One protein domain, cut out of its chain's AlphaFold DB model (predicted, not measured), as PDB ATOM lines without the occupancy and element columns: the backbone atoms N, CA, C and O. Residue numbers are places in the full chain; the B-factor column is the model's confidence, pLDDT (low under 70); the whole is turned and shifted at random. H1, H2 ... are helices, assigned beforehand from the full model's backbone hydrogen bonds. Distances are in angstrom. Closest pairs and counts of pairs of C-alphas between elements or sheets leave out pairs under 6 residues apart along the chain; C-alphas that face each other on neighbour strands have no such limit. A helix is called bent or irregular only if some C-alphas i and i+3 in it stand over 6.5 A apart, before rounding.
ATOM      1  N   GLN A   4      43.166  41.276  14.690       87.56
ATOM      2  CA  GLN A   4      41.813  40.889  15.052       87.56
ATOM      3  C   GLN A   4      41.132  42.030  15.805       87.56
ATOM      4  O   GLN A   4      41.776  42.824  16.489       87.56
ATOM      5  N   HIS A   5      39.811  42.101  15.661       88.38
ATOM      6  CA  HIS A   5      38.958  43.069  16.355       88.38
ATOM      7  C   HIS A   5      38.117  42.413  17.459       88.38
ATOM      8  O   HIS A   5      37.717  43.094  18.396       88.38
ATOM      9  N   GLN A   6      37.870  41.100  17.372       91.19
ATOM     10  CA  GLN A   6      37.143  40.305  18.364       91.19
ATOM     11  C   GLN A   6      38.100  39.434  19.157       91.19
ATOM     12  O   GLN A   6      39.029  38.866  18.583       91.19
ATOM     13  N   LEU A   7      37.855  39.308  20.464       92.69
ATOM     14  CA  LEU A   7      38.699  38.484  21.321       92.69
ATOM     15  C   LEU A   7      38.704  37.013  20.889       92.69
ATOM     16  O   LEU A   7      37.635  36.450  20.638       92.69
ATOM     17  N   PRO A   8      39.883  36.369  20.864       92.31
ATOM     18  CA  PRO A   8      39.984  34.953  20.556       92.31
ATOM     19  C   PRO A   8      39.299  34.121  21.641       92.31
ATOM     20  O   PRO A   8      39.565  34.292  22.831       92.31
ATOM     21  N   LYS A   9      38.412  33.211  21.229       92.12
ATOM     22  CA  LYS A   9      37.632  32.356  22.144       92.12
ATOM     23  C   LYS A   9      38.483  31.290  22.839       92.12
ATOM     24  O   LYS A   9      38.071  30.745  23.855       92.12
ATOM     25  N   ASP A  10      39.643  30.982  22.273       94.25
ATOM     26  CA  ASP A  10      40.616  30.009  22.769       94.25
ATOM     27  C   ASP A  10      41.548  30.577  23.854       94.25
ATOM     28  O   ASP A  10      42.257  29.815  24.509       94.25
ATOM     29  N   ILE A  11      41.559  31.898  24.068       93.69
ATOM     30  CA  ILE A  11      42.401  32.540  25.083       93.69
ATOM     31  C   ILE A  11      41.600  32.753  26.367       93.69
ATOM     32  O   ILE A  11      40.543  33.378  26.369       93.69
ATOM     33  N   TYR A  12      42.151  32.288  27.490       95.12
ATOM     34  CA  TYR A  12      41.607  32.587  28.812       95.12
ATOM     35  C   TYR A  12      41.991  34.002  29.270       95.12
ATOM     36  O   TYR A  12      43.178  34.335  29.387       95.12
ATOM     37  N   PHE A  13      40.975  34.807  29.587       95.69
ATOM     38  CA  PHE A  13      41.103  36.143  30.163       95.69
ATOM     39  C   PHE A  13      40.612  36.109  31.618       95.69
ATOM     40  O   PHE A  13      39.413  35.933  31.830       95.69
ATOM     41  N   PRO A  14      41.505  36.231  32.616       95.69
ATOM     42  CA  PRO A  14      41.090  36.255  34.013       95.69
ATOM     43  C   PRO A  14      40.390  37.568  34.371       95.69
ATOM     44  O   PRO A  14      40.464  38.552  33.630       95.69
ATOM     45  N   GLU A  15      39.745  37.584  35.537       95.12
ATOM     46  CA  GLU A  15      39.206  38.811  36.119       95.12
ATOM     47  C   GLU A  15      40.325  39.818  36.416       95.12
ATOM     48  O   GLU A  15      41.444  39.451  36.785       95.12
ATOM     49  N   ILE A  16      40.009  41.099  36.229       96.00
ATOM     50  CA  ILE A  16      40.916  42.202  36.533       96.00
ATOM     51  C   ILE A  16      40.845  42.547  38.021       96.00
ATOM     52  O   ILE A  16      39.759  42.624  38.597       96.00
ATOM     53  N   ASP A  17      41.998  42.782  38.643       95.06
ATOM     54  CA  ASP A  17      42.048  43.274  40.014       95.06
ATOM     55  C   ASP A  17      41.604  44.746  40.101       95.06
ATOM     56  O   ASP A  17      41.706  45.520  39.144       95.06
ATOM     57  N   SER A  18      41.096  45.144  41.268       95.19
ATOM     58  CA  SER A  18      40.529  46.480  41.471       95.19
ATOM     59  C   SER A  18      41.556  47.600  41.300       95.19
ATOM     60  O   SER A  18      41.232  48.624  40.705       95.19
ATOM     61  N   ALA A  19      42.797  47.403  41.754       94.56
ATOM     62  CA  ALA A  19      43.837  48.427  41.675       94.56
ATOM     63  C   ALA A  19      44.238  48.708  40.217       94.56
ATOM     64  O   ALA A  19      44.304  49.864  39.794       94.56
ATOM     65  N   THR A  20      44.441  47.658  39.417       94.00
ATOM     66  CA  THR A  20      44.730  47.787  37.983       94.00
ATOM     67  C   THR A  20      43.554  48.413  37.241       94.00
ATOM     68  O   THR A  20      43.759  49.276  36.384       94.00
ATOM     69  N   ARG A  21      42.316  48.035  37.584       95.12
ATOM     70  CA  ARG A  21      41.108  48.637  37.011       95.12
ATOM     71  C   ARG A  21      41.056  50.147  37.252       95.12
ATOM     72  O   ARG A  21      40.910  50.907  36.297       95.12
ATOM     73  N   GLU A  22      41.220  50.575  38.501       95.31
ATOM     74  CA  GLU A  22      41.211  51.989  38.887       95.31
ATOM     75  C   GLU A  22      42.323  52.780  38.181       95.31
ATOM     76  O   GLU A  22      42.088  53.881  37.679       95.31
ATOM     77  N   MET A  23      43.519  52.195  38.066       94.25
ATOM     78  CA  MET A  23      44.640  52.800  37.344       94.25
ATOM     79  C   MET A  23      44.336  52.992  35.850       94.25
ATOM     80  O   MET A  23      44.638  54.049  35.286       94.25
ATOM     81  N   ILE A  24      43.735  51.993  35.194       94.00
ATOM     82  CA  ILE A  24      43.335  52.086  33.782       94.00
ATOM     83  C   ILE A  24      42.260  53.160  33.605       94.00
ATOM     84  O   ILE A  24      42.353  53.972  32.682       94.00
ATOM     85  N   ASP A  25      41.267  53.201  34.495       93.38
ATOM     86  CA  ASP A  25      40.186  54.187  34.444       93.38
ATOM     87  C   ASP A  25      40.721  55.622  34.588       93.38
ATOM     88  O   ASP A  25      40.347  56.500  33.804       93.38
ATOM     89  N   ALA A  26      41.654  55.852  35.518       91.00
ATOM     90  CA  ALA A  26      42.316  57.145  35.691       91.00
ATOM     91  C   ALA A  26      43.145  57.548  34.458       91.00
ATOM     92  O   ALA A  26      43.074  58.694  33.999       91.00
ATOM     93  N   THR A  27      43.896  56.599  33.892       88.25
ATOM     94  CA  THR A  27      44.761  56.829  32.724       88.25
ATOM     95  C   THR A  27      43.948  57.186  31.483       88.25
ATOM     96  O   THR A  27      44.261  58.143  30.774       88.25
ATOM     97  N   ASP A  28      42.867  56.456  31.223       87.06
ATOM     98  CA  ASP A  28      41.992  56.756  30.095       87.06
ATOM     99  C   ASP A  28      41.272  58.102  30.275       87.06
ATOM    100  O   ASP A  28      41.175  58.865  29.312       87.06
ATOM    101  N   ALA A  29      40.826  58.452  31.488       83.69
ATOM    102  CA  ALA A  29      40.205  59.754  31.729       83.69
ATOM    103  C   ALA A  29      41.149  60.909  31.344       83.69
ATOM    104  O   ALA A  29      40.712  61.914  30.774       83.69
ATOM    105  N   GLN A  30      42.449  60.747  31.597       82.50
ATOM    106  CA  GLN A  30      43.474  61.685  31.152       82.50
ATOM    107  C   GLN A  30      43.669  61.652  29.629       82.50
ATOM    108  O   GLN A  30      43.684  62.711  28.995       82.50
ATOM    109  N   ALA A  31      43.766  60.465  29.022       82.19
ATOM    110  CA  ALA A  31      43.919  60.313  27.574       82.19
ATOM    111  C   ALA A  31      42.749  60.941  26.796       82.19
ATOM    112  O   ALA A  31      42.961  61.600  25.779       82.19
ATOM    113  N   ARG A  32      41.515  60.822  27.302       78.88
ATOM    114  CA  ARG A  32      40.313  61.430  26.706       78.88
ATOM    115  C   ARG A  32      40.370  62.948  26.681       78.88
ATOM    116  O   ARG A  32      40.027  63.549  25.668       78.88
ATOM    117  N   ARG A  33      40.846  63.567  27.764       76.25
ATOM    118  CA  ARG A  33      41.040  65.026  27.816       76.25
ATOM    119  C   ARG A  33      42.054  65.496  26.771       76.25
ATOM    120  O   ARG A  33      41.892  66.582  26.230       76.25
ATOM    121  N   ALA A  34      43.063  64.678  26.473       77.25
ATOM    122  CA  ALA A  34      44.100  65.001  25.495       77.25
ATOM    123  C   ALA A  34      43.687  64.729  24.034       77.25
ATOM    124  O   ALA A  34      44.106  65.455  23.136       77.25
ATOM    125  N   LEU A  35      42.888  63.687  23.775       68.12
ATOM    126  CA  LEU A  35      42.527  63.253  22.416       68.12
ATOM    127  C   LEU A  35      41.365  64.044  21.787       68.12
ATOM    128  O   LEU A  35      41.206  63.986  20.564       68.12
ATOM    129  N   GLY A  36      40.591  64.789  22.582       69.38
ATOM    130  CA  GLY A  36      39.463  65.598  22.105       69.38
ATOM    131  C   GLY A  36      38.295  64.761  21.558       69.38
ATOM    132  O   GLY A  36      38.144  63.586  21.891       69.38
ATOM    133  N   GLU A  37      37.469  65.358  20.694       69.44
ATOM    134  CA  GLU A  37      36.256  64.748  20.110       69.44
ATOM    135  C   GLU A  37      36.535  63.761  18.961       69.44
ATOM    136  O   GLU A  37      35.755  63.638  18.018       69.44
ATOM    137  N   LYS A  38      37.664  63.045  18.989       77.31
ATOM    138  CA  LYS A  38      37.923  62.039  17.954       77.31
ATOM    139  C   LYS A  38      36.885  60.910  18.043       77.31
ATOM    140  O   LYS A  38      36.659  60.393  19.146       77.31
ATOM    141  N   PRO A  39      36.292  60.492  16.907       81.00
ATOM    142  CA  PRO A  39      35.412  59.334  16.872       81.00
ATOM    143  C   PRO A  39      36.132  58.101  17.431       81.00
ATOM    144  O   PRO A  39      37.291  57.866  17.069       81.00
ATOM    145  N   PRO A  40      35.491  57.315  18.311       85.00
ATOM    146  CA  PRO A  40      36.045  56.036  18.722       85.00
ATOM    147  C   PRO A  40      36.126  55.097  17.514       85.00
ATOM    148  O   PRO A  40      35.283  55.140  16.617       85.00
ATOM    149  N   ALA A  41      37.135  54.233  17.510       85.31
ATOM    150  CA  ALA A  41      37.315  53.192  16.507       85.31
ATOM    151  C   ALA A  41      37.467  51.832  17.202       85.31
ATOM    152  O   ALA A  41      37.957  51.790  18.335       85.31
ATOM    153  N   PRO A  42      37.092  50.718  16.546       85.69
ATOM    154  CA  PRO A  42      37.290  49.391  17.109       85.69
ATOM    155  C   PRO A  42      38.768  49.148  17.416       85.69
ATOM    156  O   PRO A  42      39.633  49.337  16.556       85.69
ATOM    157  N   MET A  43      39.060  48.693  18.634       90.12
ATOM    158  CA  MET A  43      40.424  48.345  19.024       90.12
ATOM    159  C   MET A  43      40.880  47.091  18.269       90.12
ATOM    160  O   MET A  43      40.287  46.021  18.414       90.12
ATOM    161  N   GLN A  44      41.950  47.226  17.485       91.25
ATOM    162  CA  GLN A  44      42.606  46.120  16.791       91.25
ATOM    163  C   GLN A  44      43.823  45.631  17.573       91.25
ATOM    164  O   GLN A  44      44.528  46.416  18.208       91.25
ATOM    165  N   PHE A  45      44.098  44.335  17.506       92.81
ATOM    166  CA  PHE A  45      45.213  43.712  18.213       92.81
ATOM    167  C   PHE A  45      45.680  42.439  17.509       92.81
ATOM    168  O   PHE A  45      44.972  41.873  16.685       92.81
ATOM    169  N   ASN A  46      46.865  41.943  17.857       94.31
ATOM    170  CA  ASN A  46      47.348  40.647  17.387       94.31
ATOM    171  C   ASN A  46      47.075  39.570  18.451       94.31
ATOM    172  O   ASN A  46      47.600  39.657  19.560       94.31
ATOM    173  N   ALA A  47      46.296  38.541  18.111       93.31
ATOM    174  CA  ALA A  47      45.991  37.440  19.027       93.31
ATOM    175  C   ALA A  47      47.242  36.682  19.490       93.31
ATOM    176  O   ALA A  47      47.347  36.358  20.670       93.31
ATOM    177  N   GLU A  48      48.220  36.464  18.605       93.56
ATOM    178  CA  GLU A  48      49.478  35.805  18.977       93.56
ATOM    179  C   GLU A  48      50.251  36.618  20.012       93.56
ATOM    180  O   GLU A  48      50.824  36.056  20.940       93.56
ATOM    181  N   ALA A  49      50.207  37.949  19.910       93.19
ATOM    182  CA  ALA A  49      50.819  38.815  20.910       93.19
ATOM    183  C   ALA A  49      50.081  38.736  22.254       93.19
ATOM    184  O   ALA A  49      50.719  38.755  23.297       93.19
ATOM    185  N   ILE A  50      48.753  38.588  22.260       94.62
ATOM    186  CA  ILE A  50      47.991  38.403  23.507       94.62
ATOM    187  C   ILE A  50      48.331  37.067  24.168       94.62
ATOM    188  O   ILE A  50      48.397  36.992  25.395       94.62
ATOM    189  N   ARG A  51      48.567  36.007  23.385       93.75
ATOM    190  CA  ARG A  51      48.914  34.686  23.931       93.75
ATOM    191  C   ARG A  51      50.201  34.710  24.748       93.75
ATOM    192  O   ARG A  51      50.292  33.964  25.719       93.75
ATOM    193  N   THR A  52      51.154  35.570  24.390       94.50
ATOM    194  CA  THR A  52      52.428  35.702  25.109       94.50
ATOM    195  C   THR A  52      52.337  36.585  26.356       94.50
ATOM    196  O   THR A  52      53.278  36.610  27.148       94.50
ATOM    197  N   LEU A  53      51.219  37.289  26.568       94.75
ATOM    198  CA  LEU A  53      51.039  38.145  27.735       94.75
ATOM    199  C   LEU A  53      50.813  37.328  29.016       94.75
ATOM    200  O   LEU A  53      50.092  36.322  29.002       94.75
ATOM    201  N   PRO A  54      51.343  37.795  30.162       96.12
ATOM    202  CA  PRO A  54      51.014  37.207  31.452       96.12
ATOM    203  C   PRO A  54      49.517  37.381  31.776       96.12
ATOM    204  O   PRO A  54      48.878  38.314  31.277       96.12
ATOM    205  N   PRO A  55      48.942  36.537  32.656       95.44
ATOM    206  CA  PRO A  55      47.515  36.568  32.983       95.44
ATOM    207  C   PRO A  55      46.986  37.953  33.386       95.44
ATOM    208  O   PRO A  55      45.957  38.375  32.864       95.44
ATOM    209  N   ALA A  56      47.718  38.692  34.226       93.88
ATOM    210  CA  ALA A  56      47.335  40.043  34.650       93.88
ATOM    211  C   ALA A  56      47.256  41.035  33.475       93.88
ATOM    212  O   ALA A  56      46.315  41.819  33.376       93.88
ATOM    213  N   ALA A  57      48.194  40.956  32.526       94.94
ATOM    214  CA  ALA A  57      48.169  41.799  31.332       94.94
ATOM    215  C   ALA A  57      47.022  41.416  30.383       94.94
ATOM    216  O   ALA A  57      46.439  42.293  29.752       94.94
ATOM    217  N   ARG A  58      46.641  40.131  30.316       96.56
ATOM    218  CA  ARG A  58      45.440  39.703  29.579       96.56
ATOM    219  C   ARG A  58      44.157  40.230  30.221       96.56
ATOM    220  O   ARG A  58      43.289  40.694  29.489       96.56
ATOM    221  N   ALA A  59      44.046  40.216  31.550       96.81
ATOM    222  CA  ALA A  59      42.907  40.818  32.255       96.81
ATOM    223  C   ALA A  59      42.793  42.324  31.972       96.81
ATOM    224  O   ALA A  59      41.735  42.802  31.562       96.81
ATOM    225  N   ALA A  60      43.905  43.055  32.104       96.38
ATOM    226  CA  ALA A  60      43.977  44.474  31.758       96.38
ATOM    227  C   ALA A  60      43.566  44.726  30.297       96.38
ATOM    228  O   ALA A  60      42.749  45.601  30.017       96.38
ATOM    229  N   PHE A  61      44.082  43.915  29.369       95.62
ATOM    230  CA  PHE A  61      43.738  43.997  27.953       95.62
ATOM    231  C   PHE A  61      42.241  43.777  27.704       95.62
ATOM    232  O   PHE A  61      41.617  44.572  27.002       95.62
ATOM    233  N   ARG A  62      41.654  42.725  28.295       96.44
ATOM    234  CA  ARG A  62      40.218  42.422  28.185       96.44
ATOM    235  C   ARG A  62      39.376  43.614  28.622       96.44
ATOM    236  O   ARG A  62      38.480  44.010  27.882       96.44
ATOM    237  N   TYR A  63      39.700  44.188  29.779       96.44
ATOM    238  CA  TYR A  63      38.976  45.324  30.340       96.44
ATOM    239  C   TYR A  63      39.032  46.560  29.430       96.44
ATOM    240  O   TYR A  63      38.002  47.175  29.150       96.44
ATOM    241  N   ILE A  64      40.218  46.894  28.906       94.50
ATOM    242  CA  ILE A  64      40.389  48.007  27.956       94.50
ATOM    243  C   ILE A  64      39.577  47.753  26.682       94.50
ATOM    244  O   ILE A  64      38.835  48.629  26.239       94.50
ATOM    245  N   TRP A  65      39.671  46.546  26.116       94.69
ATOM    246  CA  TRP A  65      38.956  46.193  24.893       94.69
ATOM    247  C   TRP A  65      37.436  46.298  25.067       94.69
ATOM    248  O   TRP A  65      36.784  46.927  24.241       94.69
ATOM    249  N   GLU A  66      36.861  45.739  26.139       94.25
ATOM    250  CA  GLU A  66      35.407  45.790  26.392       94.25
ATOM    251  C   GLU A  66      34.899  47.227  26.459       94.25
ATOM    252  O   GLU A  66      33.834  47.558  25.935       94.25
ATOM    253  N   ARG A  67      35.683  48.087  27.105       91.75
ATOM    254  CA  ARG A  67      35.350  49.490  27.278       91.75
ATOM    255  C   ARG A  67      35.387  50.257  25.960       91.75
ATOM    256  O   ARG A  67      34.462  51.024  25.688       91.75
ATOM    257  N   GLU A  68      36.416  50.042  25.143       90.44
ATOM    258  CA  GLU A  68      36.524  50.683  23.831       90.44
ATOM    259  C   GLU A  68      35.469  50.161  22.849       90.44
ATOM    260  O   GLU A  68      34.889  50.958  22.113       90.44
ATOM    261  N   GLN A  69      35.132  48.866  22.889       90.69
ATOM    262  CA  GLN A  69      34.027  48.326  22.089       90.69
ATOM    263  C   GLN A  69      32.689  48.936  22.490       90.69
ATOM    264  O   GLN A  69      31.984  49.442  21.625       90.69
ATOM    265  N   ARG A  70      32.370  48.997  23.791       91.06
ATOM    266  CA  ARG A  70      31.139  49.651  24.259       91.06
ATOM    267  C   ARG A  70      31.073  51.107  23.804       91.06
ATOM    268  O   ARG A  70      30.031  51.571  23.361       91.06
ATOM    269  N   ARG A  71      32.189  51.834  23.885       88.38
ATOM    270  CA  ARG A  71      32.264  53.227  23.430       88.38
ATOM    271  C   ARG A  71      32.015  53.347  21.927       88.38
ATOM    272  O   ARG A  71      31.315  54.262  21.499       88.38
ATOM    273  N   TYR A  72      32.605  52.455  21.136       88.56
ATOM    274  CA  TYR A  72      32.377  52.401  19.699       88.56
ATOM    275  C   TYR A  72      30.913  52.078  19.379       88.56
ATOM    276  O   TYR A  72      30.297  52.796  18.598       88.56
ATOM    277  N   GLU A  73      30.328  51.076  20.033       89.62
ATOM    278  CA  GLU A  73      28.918  50.703  19.886       89.62
ATOM    279  C   GLU A  73      27.984  51.861  20.257       89.62
ATOM    280  O   GLU A  73      27.097  52.205  19.484       89.62
ATOM    281  N   GLU A  74      28.210  52.529  21.393       90.25
ATOM    282  CA  GLU A  74      27.438  53.706  21.805       90.25
ATOM    283  C   GLU A  74      27.555  54.857  20.798       90.25
ATOM    284  O   GLU A  74      26.566  55.532  20.513       90.25
ATOM    285  N   PHE A  75      28.747  55.087  20.242       88.12
ATOM    286  CA  PHE A  75      28.952  56.090  19.200       88.12
ATOM    287  C   PHE A  75      28.196  55.725  17.919       88.12
ATOM    288  O   PHE A  75      27.449  56.551  17.398       88.12
ATOM    289  N   VAL A  76      28.327  54.484  17.441       87.06
ATOM    290  CA  VAL A  76      27.598  53.993  16.265       87.06
ATOM    291  C   VAL A  76      26.090  54.080  16.490       87.06
ATOM    292  O   VAL A  76      25.382  54.515  15.595       87.06
ATOM    293  N   LEU A  77      25.580  53.758  17.680       87.00
ATOM    294  CA  LEU A  77      24.156  53.890  18.001       87.00
ATOM    295  C   LEU A  77      23.681  55.351  17.971       87.00
ATOM    296  O   LEU A  77      22.602  55.636  17.456       87.00
ATOM    297  N   ARG A  78      24.481  56.286  18.499       85.25
ATOM    298  CA  ARG A  78      24.140  57.720  18.536       85.25
ATOM    299  C   ARG A  78      24.228  58.400  17.168       85.25
ATOM    300  O   ARG A  78      23.467  59.327  16.920       85.25
ATOM    301  N   HIS A  79      25.133  57.952  16.299       80.94
ATOM    302  CA  HIS A  79      25.365  58.538  14.971       80.94
ATOM    303  C   HIS A  79      24.758  57.720  13.815       80.94
ATOM    304  O   HIS A  79      24.690  58.203  12.690       80.94
ATOM    305  N   GLY A  80      24.310  56.494  14.088       63.53
ATOM    306  CA  GLY A  80      23.734  55.548  13.129       63.53
ATOM    307  C   GLY A  80      22.205  55.550  13.057       63.53
ATOM    308  O   GLY A  80      21.655  54.822  12.240       63.53
ATOM    309  N   MET A  81      21.505  56.386  13.837       51.97
ATOM    310  CA  MET A  81      20.070  56.678  13.641       51.97
ATOM    311  C   MET A  81      19.845  57.868  12.689       51.97
ATOM    312  O   MET A  81      19.041  58.761  12.940       51.97
TER     313      MET A  81
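What this domain is: This is residues 4 to 81 of the 83 residues of an uncharacterized protein of Massilia lurida (UniProt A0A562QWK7). A long helix, H3, runs the length of this small domain; a second helix, H1, meets its first half with residues 20 to 24 and then splays away from it, so that the two make an open V, with residues 29 to 38 at the far end of H1 standing free. The very short H2 sits near the first end of H3; the stretch of residues 4 to 17 crosses beside the first half of H3, and the long link from H1 back to H2 crosses H3 farther along. The printed part has 78 residues with three named helices, in the order H1, H2, H3, and no named strand; the class is all helix. It is only just compact, close to loose, with a radius of gyration of the C-alphas of 13.7 A, and spans 37 by 26 by 17 A.

How they stand to each other: The printed part begins with residues 4 to 17, a stretch with no named element, whose C-alphas lie 10 to 18 A from the mean of all C-alphas. It leads into H1, residues 18 to 35. After H1 a long link of 11 residues leads to H2, residues 47 to 51. H1 and H2 are apart. A tight link of 3 residues joins H2 to H3, residues 55 to 79, the longest helix. H2 and H3 are close but not clearly touching: one pair of C-alphas is within 8 A, those of Ile 50 and Arg 58, at 6.7 A. The centres of H2 and H3 are 17.2 A from each other. H3 and H1 touch, with 5 pairs of C-alphas within 8 A. The closest C-alphas of these two helices are those of Thr 20 and Ala 60, 7.1 A apart. H1 touches H3 with its residues 20 to 24 alone, and H3 touches H1 with its residues 60 to 64 alone. The lines of H1 and H3 stand at a steep tilt of 43 degrees, and the two run the same way, with 12.9 A from centre to centre. In H1, H2 and H3 every O i to N i+4 pair of the backbone is within hydrogen-bond range.

Where its parts are: The first printed C-alpha, that of Gln 4, is at (41.813, 40.889, 15.052). H1 runs from Ser 18, with its C-alpha at (40.529, 46.480, 41.471), to Leu 35, with its C-alpha at (42.527, 63.253, 22.416); it has 18 residues and measures 25.5 A from first to last C-alpha. H2 runs from Ala 47 to Arg 51, 5 residues and 6.3 A from first to last C-alpha. H3 runs from Pro 55 to His 79, 25 residues and 36.0 A from first to last C-alpha. Its last C-alpha, that of His 79, is at (25.365, 58.538, 14.971). No helix is bent or irregular.

The domain as a whole: The two C-alphas farthest apart in the domain are those of Pro 54 and Met 81, 40.7 A apart. The first and last printed C-alphas, those of Gln 4 and Met 81, are 26.9 A apart. Residues 29 to 38, of which 29 to 35 belong to H1, stand free; the body without them has 68 residues and spans 40 by 26 by 15 A, with a radius of gyration of 13.1 A. The printed part runs from residue 4 to residue 81 of a chain of 83 residues and has no cut. The link from H1 to H2 is long and the link from H2 to H3 is tight. The mean pLDDT of the printed part is 89.3; the model's confidence is low, under 70, at residues 35 to 37 and 80 to 81.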